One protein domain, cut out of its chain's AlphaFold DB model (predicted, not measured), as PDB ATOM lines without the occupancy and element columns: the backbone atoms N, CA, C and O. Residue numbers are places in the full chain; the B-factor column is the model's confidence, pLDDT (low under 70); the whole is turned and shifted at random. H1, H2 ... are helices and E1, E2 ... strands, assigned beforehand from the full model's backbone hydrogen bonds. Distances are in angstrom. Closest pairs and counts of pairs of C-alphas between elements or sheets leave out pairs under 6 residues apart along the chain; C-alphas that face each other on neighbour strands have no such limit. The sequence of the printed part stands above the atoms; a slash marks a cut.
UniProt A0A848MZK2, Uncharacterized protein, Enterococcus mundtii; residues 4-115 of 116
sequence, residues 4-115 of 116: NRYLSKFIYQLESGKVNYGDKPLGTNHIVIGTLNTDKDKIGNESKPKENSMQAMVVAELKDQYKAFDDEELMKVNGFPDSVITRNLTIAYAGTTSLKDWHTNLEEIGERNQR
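What this domain is: This is residues 4 to 115 of the 116 residues of an uncharacterized protein of Enterococcus mundtii (UniProt A0A848MZK2). A strongly twisted sheet of three strands makes the core, with H1 laid across one face and H3 only grazing E3. At one end of the longest axis the loop of residues 38 to 54 reaches out, and at the other H2 sits off the sheet. The printed part has 112 residues, with three named helices and three named strands that follow along the chain as H1, E1, E2, H2, E3, H3; the sheet runs E1, E2, E3, antiparallel. The class is mixed, with 50 residues in named elements, under half; the whole is compact, radius of gyration of the C-alphas 13.8 A, spanning 39 by 31 by 25 A.

Where its parts are: Find C-alpha 4 at (-40.808, -141.749, 78.106); from there H1 runs to residue 15, 18.1 A. E1 is residues 30 to 37, 19.6 A, and bends by 64 degrees at residue 33. E2 is residues 55 to 62, 22.4 A; H2 is residues 71 to 75. E3, residues 85 to 93, 19.9 A, bends by 81 degrees at residue 88. H3, residues 106 to 113, ends at C-alpha 113, (-38.472, -120.445, 61.764).

How they stand to each other: Look at the hairpin E1 and E2, where N 36 and O 56 are 2.8 A apart, within hydrogen-bond range. Between E2 and E3, N 59 and O 90 are 2.8 A apart, also within range. H1 is on the sheet in two layers, a helix on one face, at a height of 7.9 A; the closest C-alphas of H1 and E2, Ile 11 and Met 57, are 6.7 A apart. H3 grazes the sheet with residues 106 to 109. H2 is apart from H1. O i to N i+4 pairs are within range throughout H2, in 4 of 8 for H1 and 2 of 4 for H3.

The domain as a whole: The C-alphas farthest apart, Ser 47 and Glu 73, are 40.1 A apart. The printed part has no cut; the links H1 to E1, E1 to E2 and E3 to H3 are long. Mean pLDDT is 71.1 for the printed part, and residues 94 to 115 are among those under 70.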
ATOM      1  N   ASN A   4     -42.228-142.004  78.280       64.94
ATOM      2  CA  ASN A   4     -40.808-141.749  78.106       64.94
ATOM      3  C   ASN A   4     -40.103-142.939  77.465       64.94
ATOM      4  O   ASN A   4     -39.349-142.813  76.501       64.94
ATOM      5  N   ARG A   5     -40.409-144.132  77.983       67.50
ATOM      6  CA  ARG A   5     -39.865-145.390  77.485       67.50
ATOM      7  C   ARG A   5     -40.344-145.684  76.065       67.50
ATOM      8  O   ARG A   5     -39.588-146.267  75.291       67.50
ATOM      9  N   TYR A   6     -41.573-145.301  75.722       71.31
ATOM     10  CA  TYR A   6     -42.117-145.478  74.375       71.31
ATOM     11  C   TYR A   6     -41.508-144.490  73.380       71.31
ATOM     12  O   TYR A   6     -41.050-144.923  72.327       71.31
ATOM     13  N   LEU A   7     -41.401-143.208  73.742       70.50
ATOM     14  CA  LEU A   7     -40.745-142.192  72.913       70.50
ATOM     15  C   LEU A   7     -39.273-142.541  72.668       70.50
ATOM     16  O   LEU A   7     -38.832-142.556  71.526       70.50
ATOM     17  N   SER A   8     -38.534-142.922  73.715       67.62
ATOM     18  CA  SER A   8     -37.125-143.316  73.593       67.62
ATOM     19  C   SER A   8     -36.936-144.517  72.658       67.62
ATOM     20  O   SER A   8     -36.057-144.507  71.800       67.62
ATOM     21  N   LYS A   9     -37.806-145.536  72.753       72.25
ATOM     22  CA  LYS A   9     -37.813-146.676  71.820       72.25
ATOM     23  C   LYS A   9     -38.156-146.273  70.389       72.25
ATOM     24  O   LYS A   9     -37.627-146.866  69.455       72.25
ATOM     25  N   PHE A  10     -39.062-145.315  70.224       74.69
ATOM     26  CA  PHE A  10     -39.483-144.836  68.916       74.69
ATOM     27  C   PHE A  10     -38.364-144.060  68.213       74.69
ATOM     28  O   PHE A  10     -38.172-144.225  67.016       74.69
ATOM     29  N   ILE A  11     -37.540-143.320  68.956       71.69
ATOM     30  CA  ILE A  11     -36.402-142.581  68.388       71.69
ATOM     31  C   ILE A  11     -35.357-143.508  67.778       71.69
ATOM     32  O   ILE A  11     -34.816-143.176  66.739       71.69
ATOM     33  N   TYR A  12     -35.113-144.702  68.320       68.50
ATOM     34  CA  TYR A  12     -34.217-145.661  67.652       68.50
ATOM     35  C   TYR A  12     -34.705-146.064  66.246       68.50
ATOM     36  O   TYR A  12     -33.931-146.564  65.432       68.50
ATOM     37  N   GLN A  13     -35.983-145.841  65.928       67.19
ATOM     38  CA  GLN A  13     -36.519-146.066  64.586       67.19
ATOM     39  C   GLN A  13     -36.156-144.936  63.605       67.19
ATOM     40  O   GLN A  13     -36.234-145.162  62.394       67.19
ATOM     41  N   LEU A  14     -35.698-143.768  64.083       69.56
ATOM     42  CA  LEU A  14     -35.133-142.707  63.239       69.56
ATOM     43  C   LEU A  14     -33.841-143.165  62.550       69.56
ATOM     44  O   LEU A  14     -33.683-142.913  61.359       69.56
ATOM     45  N   GLU A  15     -32.962-143.912  63.234       63.69
ATOM     46  CA  GLU A  15     -31.737-144.497  62.647       63.69
ATOM     47  C   GLU A  15     -32.074-145.431  61.489       63.69
ATOM     48  O   GLU A  15     -31.338-145.533  60.512       63.69
ATOM     49  N   SER A  16     -33.230-146.085  61.585       65.75
ATOM     50  CA  SER A  16     -33.740-146.992  60.564       65.75
ATOM     51  C   SER A  16     -34.543-146.287  59.461       65.75
ATOM     52  O   SER A  16     -35.039-146.976  58.571       65.75
ATOM     53  N   GLY A  17     -34.720-144.959  59.519       64.50
ATOM     54  CA  GLY A  17     -35.523-144.186  58.562       64.50
ATOM     55  C   GLY A  17     -37.023-144.501  58.599       64.50
ATOM     56  O   GLY A  17     -37.710-144.335  57.596       64.50
ATOM     57  N   LYS A  18     -37.531-145.014  59.727       70.12
ATOM     58  CA  LYS A  18     -38.912-145.514  59.870       70.12
ATOM     59  C   LYS A  18     -39.861-144.541  60.570       70.12
ATOM     60  O   LYS A  18     -40.996-144.916  60.835       70.12
ATOM     61  N   VAL A  19     -39.397-143.334  60.885       74.88
ATOM     62  CA  VAL A  19     -40.182-142.300  61.568       74.88
ATOM     63  C   VAL A  19     -40.493-141.176  60.594       74.88
ATOM     64  O   VAL A  19     -39.579-140.536  60.073       74.88
ATOM     65  N   ASN A  20     -41.780-140.928  60.385       79.38
ATOM     66  CA  ASN A  20     -42.299-139.896  59.507       79.38
ATOM     67  C   ASN A  20     -43.085-138.838  60.283       79.38
ATOM     68  O   ASN A  20     -43.557-139.039  61.403       79.38
ATOM     69  N   TYR A  21     -43.230-137.678  59.650       81.31
ATOM     70  CA  TYR A  21     -44.126-136.630  60.119       81.31
ATOM     71  C   TYR A  21     -45.576-137.141  60.126       81.31
ATOM     72  O   TYR A  21     -46.043-137.694  59.131       81.31
ATOM     73  N   GLY A  22     -46.281-136.945  61.239       82.19
ATOM     74  CA  GLY A  22     -47.625-137.473  61.470       82.19
ATOM     75  C   GLY A  22     -47.662-138.834  62.169       82.19
ATOM     76  O   GLY A  22     -48.739-139.249  62.591       82.19
ATOM     77  N   ASP A  23     -46.523-139.505  62.366       84.19
ATOM     78  CA  ASP A  23     -46.503-140.777  63.087       84.19
ATOM     79  C   ASP A  23     -46.807-140.580  64.575       84.19
ATOM     80  O   ASP A  23     -46.308-139.656  65.223       84.19
ATOM     81  N   LYS A  24     -47.591-141.493  65.148       84.00
ATOM     82  CA  LYS A  24     -47.907-141.521  66.576       84.00
ATOM     83  C   LYS A  24     -47.117-142.636  67.265       84.00
ATOM     84  O   LYS A  24     -47.355-143.815  66.998       84.00
ATOM     85  N   PRO A  25     -46.186-142.314  68.181       78.94
ATOM     86  CA  PRO A  25     -45.499-143.332  68.961       78.94
ATOM     87  C   PRO A  25     -46.508-144.116  69.809       78.94
ATOM     88  O   PRO A  25     -47.190-143.549  70.671       78.94
ATOM     89  N   LEU A  26     -46.599-145.427  69.569       77.75
ATOM     90  CA  LEU A  26     -47.538-146.323  70.252       77.75
ATOM     91  C   LEU A  26     -47.440-146.190  71.779       77.75
ATOM     92  O   LEU A  26     -46.352-146.237  72.354       77.75
ATOM     93  N   GLY A  27     -48.593-146.060  72.439       73.81
ATOM     94  CA  GLY A  27     -48.671-145.896  73.895       73.81
ATOM     95  C   GLY A  27     -48.426-144.464  74.386       73.81
ATOM     96  O   GLY A  27     -48.257-144.249  75.589       73.81
ATOM     97  N   THR A  28     -48.411-143.483  73.478       79.31
ATOM     98  CA  THR A  28     -48.282-142.059  73.804       79.31
ATOM     99  C   THR A  28     -49.434-141.245  73.215       79.31
ATOM    100  O   THR A  28     -50.067-141.649  72.242       79.31
ATOM    101  N   ASN A  29     -49.682-140.072  73.800       85.25
ATOM    102  CA  ASN A  29     -50.627-139.086  73.269       85.25
ATOM    103  C   ASN A  29     -49.907-138.028  72.425       85.25
ATOM    104  O   ASN A  29     -50.316-136.873  72.415       85.25
ATOM    105  N   HIS A  30     -48.800-138.397  71.781       85.25
ATOM    106  CA  HIS A  30     -47.964-137.474  71.029       85.25
ATOM    107  C   HIS A  30     -47.932-137.853  69.551       85.25
ATOM    108  O   HIS A  30     -48.058-139.025  69.207       85.25
ATOM    109  N   ILE A  31     -47.737-136.863  68.687       85.88
ATOM    110  CA  ILE A  31     -47.507-137.044  67.254       85.88
ATOM    111  C   ILE A  31     -46.148-136.458  66.900       85.88
ATOM    112  O   ILE A  31     -45.800-135.374  67.364       85.88
ATOM    113  N   VAL A  32     -45.388-137.162  66.068       85.75
ATOM    114  CA  VAL A  32     -44.146-136.660  65.489       85.75
ATOM    115  C   VAL A  32     -44.457-135.546  64.508       85.75
ATOM    116  O   VAL A  32     -45.175-135.735  63.530       85.75
ATOM    117  N   ILE A  33     -43.860-134.390  64.750       85.06
ATOM    118  CA  ILE A  33     -43.978-133.221  63.879       85.06
ATOM    119  C   ILE A  33     -42.625-132.777  63.310       85.06
ATOM    120  O   ILE A  33     -42.530-131.767  62.618       85.06
ATOM    121  N   GLY A  34     -41.559-133.517  63.605       79.69
ATOM    122  CA  GLY A  34     -40.235-133.226  63.089       79.69
ATOM    123  C   GLY A  34     -39.180-134.193  63.600       79.69
ATOM    124  O   GLY A  34     -39.358-134.886  64.602       79.69
ATOM    125  N   THR A  35     -38.054-134.206  62.902       78.31
ATOM    126  CA  THR A  35     -36.859-134.966  63.270       78.31
ATOM    127  C   THR A  35     -35.693-133.992  63.351       78.31
ATOM    128  O   THR A  35     -35.679-132.998  62.625       78.31
ATOM    129  N   LEU A  36     -34.770-134.228  64.276       72.94
ATOM    130  CA  LEU A  36     -33.632-133.356  64.539       72.94
ATOM    131  C   LEU A  36     -32.352-134.185  64.572       72.94
ATOM    132  O   LEU A  36     -32.272-135.236  65.215       72.94
ATOM    133  N   ASN A  37     -31.328-133.672  63.906       73.19
ATOM    134  CA  ASN A  37     -29.974-134.184  63.968       73.19
ATOM    135  C   ASN A  37     -29.166-133.319  64.941       73.19
ATOM    136  O   ASN A  37     -28.859-132.174  64.623       73.19
ATOM    137  N   THR A  38     -28.780-133.844  66.103       71.62
ATOM    138  CA  THR A  38     -28.102-133.037  67.135       71.62
ATOM    139  C   THR A  38     -26.686-132.584  66.759       71.62
ATOM    140  O   THR A  38     -26.132-131.724  67.446       71.62
ATOM    141  N   ASP A  39     -26.112-133.108  65.672       70.44
ATOM    142  CA  ASP A  39     -24.821-132.667  65.127       70.44
ATOM    143  C   ASP A  39     -24.967-131.488  64.156       70.44
ATOM    144  O   ASP A  39     -23.998-130.783  63.881       70.44
ATOM    145  N   LYS A  40     -26.170-131.259  63.616       73.00
ATOM    146  CA  LYS A  40     -26.425-130.236  62.584       73.00
ATOM    147  C   LYS A  40     -27.426-129.179  63.028       73.00
ATOM    148  O   LYS A  40     -27.258-127.995  62.731       73.00
ATOM    149  N   ASP A  41     -28.449-129.600  63.753       71.19
ATOM    150  CA  ASP A  41     -29.561-128.774  64.179       71.19
ATOM    151  C   ASP A  41     -29.300-128.220  65.576       71.19
ATOM    152  O   ASP A  41     -28.901-128.931  66.499       71.19
ATOM    153  N   LYS A  42     -29.545-126.919  65.739       67.38
ATOM    154  CA  LYS A  42     -29.552-126.283  67.060       67.38
ATOM    155  C   LYS A  42     -30.933-126.418  67.678       67.38
ATOM    156  O   LYS A  42     -31.937-126.213  66.990       67.38
ATOM    157  N   ILE A  43     -30.956-126.719  68.966       65.75
ATOM    158  CA  ILE A  43     -32.172-126.988  69.722       65.75
ATOM    159  C   ILE A  43     -32.499-125.773  70.592       65.75
ATOM    160  O   ILE A  43     -31.652-125.304  71.348       65.75
ATOM    161  N   GLY A  44     -33.719-125.246  70.466       62.75
ATOM    162  CA  GLY A  44     -34.142-124.038  71.179       62.75
ATOM    163  C   GLY A  44     -33.213-122.846  70.914       62.75
ATOM    164  O   GLY A  44     -32.854-122.568  69.766       62.75
ATOM    165  N   ASN A  45     -32.769-122.197  71.992       59.22
ATOM    166  CA  ASN A  45     -31.858-121.048  71.959       59.22
ATOM    167  C   ASN A  45     -30.365-121.423  71.932       59.22
ATOM    168  O   ASN A  45     -29.501-120.563  72.132       59.22
ATOM    169  N   GLU A  46     -30.018-122.693  71.705       64.38
ATOM    170  CA  GLU A  46     -28.617-123.098  71.658       64.38
ATOM    171  C   GLU A  46     -27.869-122.405  70.502       64.38
ATOM    172  O   GLU A  46     -28.309-122.344  69.351       64.38
ATOM    173  N   SER A  47     -26.683-121.871  70.810       62.59
ATOM    174  CA  SER A  47     -25.855-121.152  69.832       62.59
ATOM    175  C   SER A  47     -25.185-122.079  68.810       62.59
ATOM    176  O   SER A  47     -24.822-121.627  67.716       62.59
ATOM    177  N   LYS A  48     -25.065-123.375  69.123       67.56
ATOM    178  CA  LYS A  48     -24.458-124.429  68.300       67.56
ATOM    179  C   LYS A  48     -25.215-125.752  68.491       67.56
ATOM    180  O   LYS A  48     -25.887-125.883  69.509       67.56
ATOM    181  N   PRO A  49     -25.123-126.698  67.540       69.19
ATOM    182  CA  PRO A  49     -25.595-128.065  67.749       69.19
ATOM    183  C   PRO A  49     -24.866-128.712  68.934       69.19
ATOM    184  O   PRO A  49     -23.769-128.281  69.300       69.19
ATOM    185  N   LYS A  50     -25.459-129.749  69.533       69.44
ATOM    186  CA  LYS A  50     -24.835-130.464  70.657       69.44
ATOM    187  C   LYS A  50     -23.630-131.302  70.239       69.44
ATOM    188  O   LYS A  50     -22.809-131.599  71.102       69.44
ATOM    189  N   GLU A  51     -23.540-131.681  68.961       73.44
ATOM    190  CA  GLU A  51     -22.436-132.486  68.407       73.44
ATOM    191  C   GLU A  51     -22.196-133.792  69.191       73.44
ATOM    192  O   GLU A  51     -21.069-134.247  69.377       73.44
ATOM    193  N   ASN A  52     -23.274-134.374  69.720       68.12
ATOM    194  CA  ASN A  52     -23.238-135.588  70.535       68.12
ATOM    195  C   ASN A  52     -23.709-136.837  69.773       68.12
ATOM    196  O   ASN A  52     -23.901-137.882  70.393       68.12
ATOM    197  N   SER A  53     -23.928-136.722  68.460       67.06
ATOM    198  CA  SER A  53     -24.387-137.774  67.545       67.06
ATOM    199  C   SER A  53     -25.640-138.513  68.005       67.06
ATOM    200  O   SER A  53     -25.870-139.668  67.650       67.06
ATOM    201  N   MET A  54     -26.472-137.838  68.796       70.25
ATOM    202  CA  MET A  54     -27.743-138.368  69.256       70.25
ATOM    203  C   MET A  54     -28.841-138.050  68.247       70.25
ATOM    204  O   MET A  54     -28.882-137.002  67.608       70.25
ATOM    205  N   GLN A  55     -29.797-138.956  68.130       71.12
ATOM    206  CA  GLN A  55     -31.006-138.669  67.380       71.12
ATOM    207  C   GLN A  55     -32.050-138.036  68.285       71.12
ATOM    208  O   GLN A  55     -32.239-138.461  69.431       71.12
ATOM    209  N   ALA A  56     -32.727-137.020  67.762       75.31
ATOM    210  CA  ALA A  56     -33.816-136.354  68.444       75.31
ATOM    211  C   ALA A  56     -35.039-136.260  67.528       75.31
ATOM    212  O   ALA A  56     -34.933-136.178  66.304       75.31
ATOM    213  N   MET A  57     -36.222-136.271  68.128       78.75
ATOM    214  CA  MET A  57     -37.479-136.023  67.431       78.75
ATOM    215  C   MET A  57     -38.255-134.926  68.132       78.75
ATOM    216  O   MET A  57     -38.181-134.784  69.353       78.75
ATOM    217  N   VAL A  58     -39.029-134.182  67.353       78.81
ATOM    218  CA  VAL A  58     -39.972-133.200  67.869       78.81
ATOM    219  C   VAL A  58     -41.349-133.827  67.826       78.81
ATOM    220  O   VAL A  58     -41.823-134.239  66.765       78.81
ATOM    221  N   VAL A  59     -41.989-133.901  68.984       81.94
ATOM    222  CA  VAL A  59     -43.353-134.390  69.113       81.94
ATOM    223  C   VAL A  59     -44.255-133.311  69.683       81.94
ATOM    224  O   VAL A  59     -43.814-132.473  70.467       81.94
ATOM    225  N   ALA A  60     -45.519-133.331  69.292       84.56
ATOM    226  CA  ALA A  60     -46.554-132.463  69.826       84.56
ATOM    227  C   ALA A  60     -47.606-133.304  70.545       84.56
ATOM    228  O   ALA A  60     -47.979-134.377  70.065       84.56
ATOM    229  N   GLU A  61     -48.091-132.839  71.693       86.38
ATOM    230  CA  GLU A  61     -49.172-133.528  72.402       86.38
ATOM    231  C   GLU A  61     -50.498-133.341  71.652       86.38
ATOM    232  O   GLU A  61     -50.806-132.238  71.202       86.38
ATOM    233  N   LEU A  62     -51.306-134.392  71.545       87.75
ATOM    234  CA  LEU A  62     -52.674-134.333  71.038       87.75
ATOM    235  C   LEU A  62     -53.551-133.421  71.906       87.75
ATOM    236  O   LEU A  62     -53.475-133.450  73.136       87.75
ATOM    237  N   LYS A  63     -54.452-132.659  71.277       88.75
ATOM    238  CA  LYS A  63     -55.507-131.937  72.010       88.75
ATOM    239  C   LYS A  63     -56.387-132.943  72.747       88.75
ATOM    240  O   LYS A  63     -56.648-134.026  72.230       88.75
ATOM    241  N   ASP A  64     -56.914-132.557  73.908       89.31
ATOM    242  CA  ASP A  64     -57.675-133.459  74.786       89.31
ATOM    243  C   ASP A  64     -58.811-134.205  74.075       89.31
ATOM    244  O   ASP A  64     -58.975-135.407  74.266       89.31
ATOM    245  N   GLN A  65     -59.527-133.520  73.181       89.94
ATOM    246  CA  GLN A  65     -60.623-134.094  72.394       89.94
ATOM    247  C   GLN A  65     -60.202-135.229  71.442       89.94
ATOM    248  O   GLN A  65     -61.046-136.021  71.043       89.94
ATOM    249  N   TYR A  66     -58.915-135.316  71.093       89.38
ATOM    250  CA  TYR A  66     -58.356-136.322  70.186       89.38
ATOM    251  C   TYR A  66     -57.503-137.374  70.909       89.38
ATOM    252  O   TYR A  66     -57.037-138.318  70.281       89.38
ATOM    253  N   LYS A  67     -57.302-137.266  72.231       86.94
ATOM    254  CA  LYS A  67     -56.506-138.241  73.004       86.94
ATOM    255  C   LYS A  67     -57.131-139.636  73.050       86.94
ATOM    256  O   LYS A  67     -56.418-140.613  73.244       86.94
ATOM    257  N   ALA A  68     -58.451-139.718  72.899       87.00
ATOM    258  CA  ALA A  68     -59.174-140.985  72.841       87.00
ATOM    259  C   ALA A  68     -59.158-141.625  71.444       87.00
ATOM    260  O   ALA A  68     -59.569-142.774  71.327       87.00
ATOM    261  N   PHE A  69     -58.713-140.893  70.414       87.62
ATOM    262  CA  PHE A  69     -58.795-141.347  69.032       87.62
ATOM    263  C   PHE A  69     -57.647-142.310  68.731       87.62
ATOM    264  O   PHE A  69     -56.485-142.080  69.116       87.62
ATOM    265  N   ASP A  70     -57.969-143.383  68.020       86.12
ATOM    266  CA  ASP A  70     -56.953-144.242  67.428       86.12
ATOM    267  C   ASP A  70     -56.302-143.584  66.199       86.12
ATOM    268  O   ASP A  70     -56.647-142.476  65.780       86.12
ATOM    269  N   ASP A  71     -55.279-144.235  65.654       83.81
ATOM    270  CA  ASP A  71     -54.488-143.655  64.569       83.81
ATOM    271  C   ASP A  71     -55.312-143.520  63.273       83.81
ATOM    272  O   ASP A  71     -55.143-142.545  62.541       83.81
ATOM    273  N   GLU A  72     -56.263-144.426  63.015       87.69
ATOM    274  CA  GLU A  72     -57.150-144.340  61.849       87.69
ATOM    275  C   GLU A  72     -58.171-143.205  61.986       87.69
ATOM    276  O   GLU A  72     -58.511-142.548  60.999       87.69
ATOM    277  N   GLU A  73     -58.688-142.977  63.192       89.94
ATOM    278  CA  GLU A  73     -59.589-141.870  63.509       89.94
ATOM    279  C   GLU A  73     -58.881-140.520  63.383       89.94
ATOM    280  O   GLU A  73     -59.434-139.585  62.797       89.94
ATOM    281  N   LEU A  74     -57.642-140.423  63.870       87.94
ATOM    282  CA  LEU A  74     -56.822-139.218  63.755       87.94
ATOM    283  C   LEU A  74     -56.540-138.853  62.291       87.94
ATOM    284  O   LEU A  74     -56.722-137.696  61.912       87.94
ATOM    285  N   MET A  75     -56.174-139.831  61.453       87.06
ATOM    286  CA  MET A  75     -55.897-139.611  60.024       87.06
ATOM    287  C   MET A  75     -57.125-139.144  59.224       87.06
ATOM    288  O   MET A  75     -56.976-138.555  58.154       87.06
ATOM    289  N   LYS A  76     -58.343-139.377  59.730       91.19
ATOM    290  CA  LYS A  76     -59.593-138.900  59.109       91.19
ATOM    291  C   LYS A  76     -59.900-137.436  59.445       91.19
ATOM    292  O   LYS A  76     -60.774-136.843  58.809       91.19
ATOM    293  N   VAL A  77     -59.215-136.838  60.424       90.81
ATOM    294  CA  VAL A  77     -59.415-135.430  60.780       90.81
ATOM    295  C   VAL A  77     -58.803-134.538  59.703       90.81
ATOM    296  O   VAL A  77     -57.626-134.638  59.367       90.81
ATOM    297  N   ASN A  78     -59.600-133.613  59.168       89.75
ATOM    298  CA  ASN A  78     -59.110-132.674  58.167       89.75
ATOM    299  C   ASN A  78     -57.987-131.792  58.749       89.75
ATOM    300  O   ASN A  78     -58.105-131.264  59.860       89.75
ATOM    301  N   GLY A  79     -56.894-131.642  58.002       84.19
ATOM    302  CA  GLY A  79     -55.698-130.921  58.441       84.19
ATOM    303  C   GLY A  79     -54.808-131.699  59.413       84.19
ATOM    304  O   GLY A  79     -53.994-131.083  60.098       84.19
ATOM    305  N   PHE A  80     -54.966-133.022  59.513       86.81
ATOM    306  CA  PHE A  80     -54.025-133.877  60.230       86.81
ATOM    307  C   PHE A  80     -52.605-133.748  59.639       86.81
ATOM    308  O   PHE A  80     -52.469-133.704  58.413       86.81
ATOM    309  N   PRO A  81     -51.546-133.737  60.473       83.75
ATOM    310  CA  PRO A  81     -51.551-133.815  61.939       83.75
ATOM    311  C   PRO A  81     -51.701-132.466  62.665       83.75
ATOM    312  O   PRO A  81     -52.034-132.452  63.848       83.75
ATOM    313  N   ASP A  82     -51.523-131.328  61.990       85.06
ATOM    314  CA  ASP A  82     -51.504-130.000  62.631       85.06
ATOM    315  C   ASP A  82     -52.819-129.625  63.337       85.06
ATOM    316  O   ASP A  82     -52.832-128.917  64.349       85.06
ATOM    317  N   SER A  83     -53.958-130.105  62.837       86.50
ATOM    318  CA  SER A  83     -55.272-129.786  63.401       86.50
ATOM    319  C   SER A  83     -55.570-130.506  64.722       86.50
ATOM    320  O   SER A  83     -56.390-130.011  65.514       86.50
ATOM    321  N   VAL A  84     -54.893-131.628  64.997       87.62
ATOM    322  CA  VAL A  84     -55.148-132.498  66.160       87.62
ATOM    323  C   VAL A  84     -54.160-132.307  67.309       87.62
ATOM    324  O   VAL A  84     -54.416-132.776  68.417       87.62
ATOM    325  N   ILE A  85     -53.075-131.572  67.084       87.12
ATOM    326  CA  ILE A  85     -52.011-131.339  68.065       87.12
ATOM    327  C   ILE A  85     -52.147-129.994  68.785       87.12
ATOM    328  O   ILE A  85     -52.730-129.025  68.294       87.12
ATOM    329  N   THR A  86     -51.602-129.929  69.989       84.00
ATOM    330  CA  THR A  86     -51.385-128.693  70.737       84.00
ATOM    331  C   THR A  86     -50.149-127.965  70.206       84.00
ATOM    332  O   THR A  86     -49.300-128.538  69.528       84.00
ATOM    333  N   ARG A  87     -50.012-126.682  70.559       76.56
ATOM    334  CA  ARG A  87     -48.781-125.907  70.322       76.56
ATOM    335  C   ARG A  87     -47.709-126.174  71.386       76.56
ATOM    336  O   ARG A  87     -46.794-125.376  71.542       76.56
ATOM    337  N   ASN A  88     -47.829-127.255  72.148       71.75
ATOM    338  CA  ASN A  88     -46.811-127.646  73.109       71.75
ATOM    339  C   ASN A  88     -45.946-128.704  72.438       71.75
ATOM    340  O   ASN A  88     -46.402-129.819  72.183       71.75
ATOM    341  N   LEU A  89     -44.713-128.321  72.110       72.62
ATOM    342  CA  LEU A  89     -43.738-129.242  71.546       72.62
ATOM    343  C   LEU A  89     -42.861-129.816  72.637       72.62
ATOM    344  O   LEU A  89     -42.606-129.208  73.671       72.62
ATOM    345  N   THR A  90     -42.401-131.023  72.378       73.75
ATOM    346  CA  THR A  90     -41.492-131.764  73.227       73.75
ATOM    347  C   THR A  90     -40.419-132.347  72.334       73.75
ATOM    348  O   THR A  90     -40.713-133.007  71.338       73.75
ATOM    349  N   ILE A  91     -39.163-132.096  72.684       74.00
ATOM    350  CA  ILE A  91     -38.033-132.732  72.017       74.00
ATOM    351  C   ILE A  91     -37.693-133.977  72.813       74.00
ATOM    352  O   ILE A  91     -37.399-133.900  74.000       74.00
ATOM    353  N   ALA A  92     -37.751-135.130  72.166       72.25
ATOM    354  CA  ALA A  92     -37.377-136.393  72.772       72.25
ATOM    355  C   ALA A  92     -36.040-136.859  72.180       72.25
ATOM    356  O   ALA A  92     -35.843-136.788  70.966       72.25
ATOM    357  N   TYR A  93     -35.134-137.340  73.036       70.94
ATOM    358  CA  TYR A  93     -33.788-137.798  72.668       70.94
ATOM    359  C   TYR A  93     -33.657-139.321  72.794       70.94
ATOM    360  O   TYR A  93     -34.256-139.946  73.675       70.94
ATOM    361  N   ALA A  94     -32.849-139.925  71.922       65.12
ATOM    362  CA  ALA A  94     -32.527-141.347  71.997       65.12
ATOM    363  C   ALA A  94     -31.868-141.668  73.349       65.12
ATOM    364  O   ALA A  94     -30.930-140.996  73.761       65.12
ATOM    365  N   GLY A  95     -32.341-142.695  74.060       55.16
ATOM    366  CA  GLY A  95     -31.679-143.171  75.282       55.16
ATOM    367  C   GLY A  95     -31.842-142.310  76.546       55.16
ATOM    368  O   GLY A  95     -31.289-142.686  77.579       55.16
ATOM    369  N   THR A  96     -32.619-141.218  76.531       56.06
ATOM    370  CA  THR A  96     -32.916-140.459  77.759       56.06
ATOM    371  C   THR A  96     -34.131-141.035  78.494       56.06
ATOM    372  O   THR A  96     -35.193-141.272  77.921       56.06
ATOM    373  N   THR A  97     -33.969-141.299  79.793       50.06
ATOM    374  CA  THR A  97     -35.027-141.797  80.697       50.06
ATOM    375  C   THR A  97     -35.546-140.716  81.654       50.06
ATOM    376  O   THR A  97     -36.420-140.985  82.476       50.06
ATOM    377  N   SER A  98     -35.011-139.493  81.565       44.00
ATOM    378  CA  SER A  98     -35.232-138.396  82.512       44.00
ATOM    379  C   SER A  98     -36.087-137.274  81.906       44.00
ATOM    380  O   SER A  98     -35.779-136.757  80.838       44.00
ATOM    381  N   LEU A  99     -37.103-136.840  82.664       42.41
ATOM    382  CA  LEU A  99     -38.020-135.719  82.384       42.41
ATOM    383  C   LEU A  99     -37.333-134.375  82.066       42.41
ATOM    384  O   LEU A  99     -37.970-133.492  81.494       42.41
ATOM    385  N   LYS A 100     -36.060-134.188  82.453       42.00
ATOM    386  CA  LYS A 100     -35.344-132.909  82.290       42.00
ATOM    387  C   LYS A 100     -35.072-132.519  80.835       42.00
ATOM    388  O   LYS A 100     -34.893-131.335  80.585       42.00
ATOM    389  N   ASP A 101     -35.087-133.467  79.901       47.19
ATOM    390  CA  ASP A 101     -34.767-133.190  78.495       47.19
ATOM    391  C   ASP A 101     -36.004-132.884  77.622       47.19
ATOM    392  O   ASP A 101     -35.852-132.690  76.422       47.19
ATOM    393  N   TRP A 102     -37.221-132.834  78.188       51.62
ATOM    394  CA  TRP A 102     -38.473-132.718  77.407       51.62
ATOM    395  C   TRP A 102     -39.128-131.342  77.368       51.62
ATOM    396  O   TRP A 102     -40.027-131.126  76.560       51.62
ATOM    397  N   HIS A 103     -38.724-130.402  78.218       51.09
ATOM    398  CA  HIS A 103     -39.305-129.059  78.207       51.09
ATOM    399  C   HIS A 103     -38.507-128.134  77.285       51.09
ATOM    400  O   HIS A 103     -37.619-127.415  77.734       51.09
ATOM    401  N   THR A 104     -38.848-128.129  75.997       52.75
ATOM    402  CA  THR A 104     -38.477-127.035  75.089       52.75
ATOM    403  C   THR A 104     -39.768-126.402  74.581       52.75
ATOM    404  O   THR A 104     -40.419-126.923  73.678       52.75
ATOM    405  N   ASN A 105     -40.175-125.304  75.225       47.84
ATOM    406  CA  ASN A 105     -41.346-124.516  74.839       47.84
ATOM    407  C   ASN A 105     -41.177-123.964  73.414       47.84
ATOM    408  O   ASN A 105     -40.088-123.573  73.005       47.84
ATOM    409  N   LEU A 106     -42.275-123.890  72.661       47.06
ATOM    410  CA  LEU A 106     -42.274-123.508  71.245       47.06
ATOM    411  C   LEU A 106     -41.789-122.080  70.952       47.06
ATOM    412  O   LEU A 106     -41.371-121.829  69.825       47.06
ATOM    413  N   GLU A 107     -41.802-121.156  71.918       43.78
ATOM    414  CA  GLU A 107     -41.157-119.841  71.737       43.78
ATOM    415  C   GLU A 107     -39.678-119.996  71.348       43.78
ATOM    416  O   GLU A 107     -39.178-119.256  70.508       43.78
ATOM    417  N   GLU A 108     -39.013-121.036  71.856       40.09
ATOM    418  CA  GLU A 108     -37.594-121.301  71.624       40.09
ATOM    419  C   GLU A 108     -37.286-121.922  70.253       40.09
ATOM    420  O   GLU A 108     -36.196-121.746  69.714       40.09
ATOM    421  N   ILE A 109     -38.235-122.650  69.658       44.75
ATOM    422  CA  ILE A 109     -38.069-123.280  68.334       44.75
ATOM    423  C   ILE A 109     -38.667-122.381  67.233       44.75
ATOM    424  O   ILE A 109     -38.152-122.320  66.116       44.75
ATOM    425  N   GLY A 110     -39.733-121.641  67.555       35.69
ATOM    426  CA  GLY A 110     -40.493-120.778  66.649       35.69
ATOM    427  C   GLY A 110     -39.804-119.464  66.271       35.69
ATOM    428  O   GLY A 110     -39.911-119.063  65.110       35.69
ATOM    429  N   GLU A 111     -39.023-118.831  67.163       38.31
ATOM    430  CA  GLU A 111     -38.204-117.658  66.782       38.31
ATOM    431  C   GLU A 111     -37.203-117.984  65.660       38.31
ATOM    432  O   GLU A 111     -36.822-117.112  64.876       38.31
ATOM    433  N   ARG A 112     -36.803-119.254  65.527       40.47
ATOM    434  CA  ARG A 112     -35.856-119.698  64.501       40.47
ATOM    435  C   ARG A 112     -36.482-119.904  63.120       40.47
ATOM    436  O   ARG A 112     -35.775-119.734  62.131       40.47
ATOM    437  N   ASN A 113     -37.778-120.213  63.039       35.81
ATOM    438  CA  ASN A 113     -38.472-120.445  61.764       35.81
ATOM    439  C   ASN A 113     -39.215-119.215  61.214       35.81
ATOM    440  O   ASN A 113     -39.574-119.221  60.044       35.81
ATOM    441  N   GLN A 114     -39.412-118.143  61.992       33.88
ATOM    442  CA  GLN A 114     -39.994-116.885  61.483       33.88
ATOM    443  C   GLN A 114     -38.970-115.914  60.853       33.88
ATOM    444  O   GLN A 114     -39.333-114.800  60.477       33.88
ATOM    445  N   ARG A 115     -37.697-116.314  60.718       33.56
ATOM    446  CA  ARG A 115     -36.640-115.546  60.022       33.56
ATOM    447  C   ARG A 115     -36.124-116.200  58.729       33.56
ATOM    448  O   ARG A 115     -35.065-115.793  58.251       33.56
TER     449      ARG A 115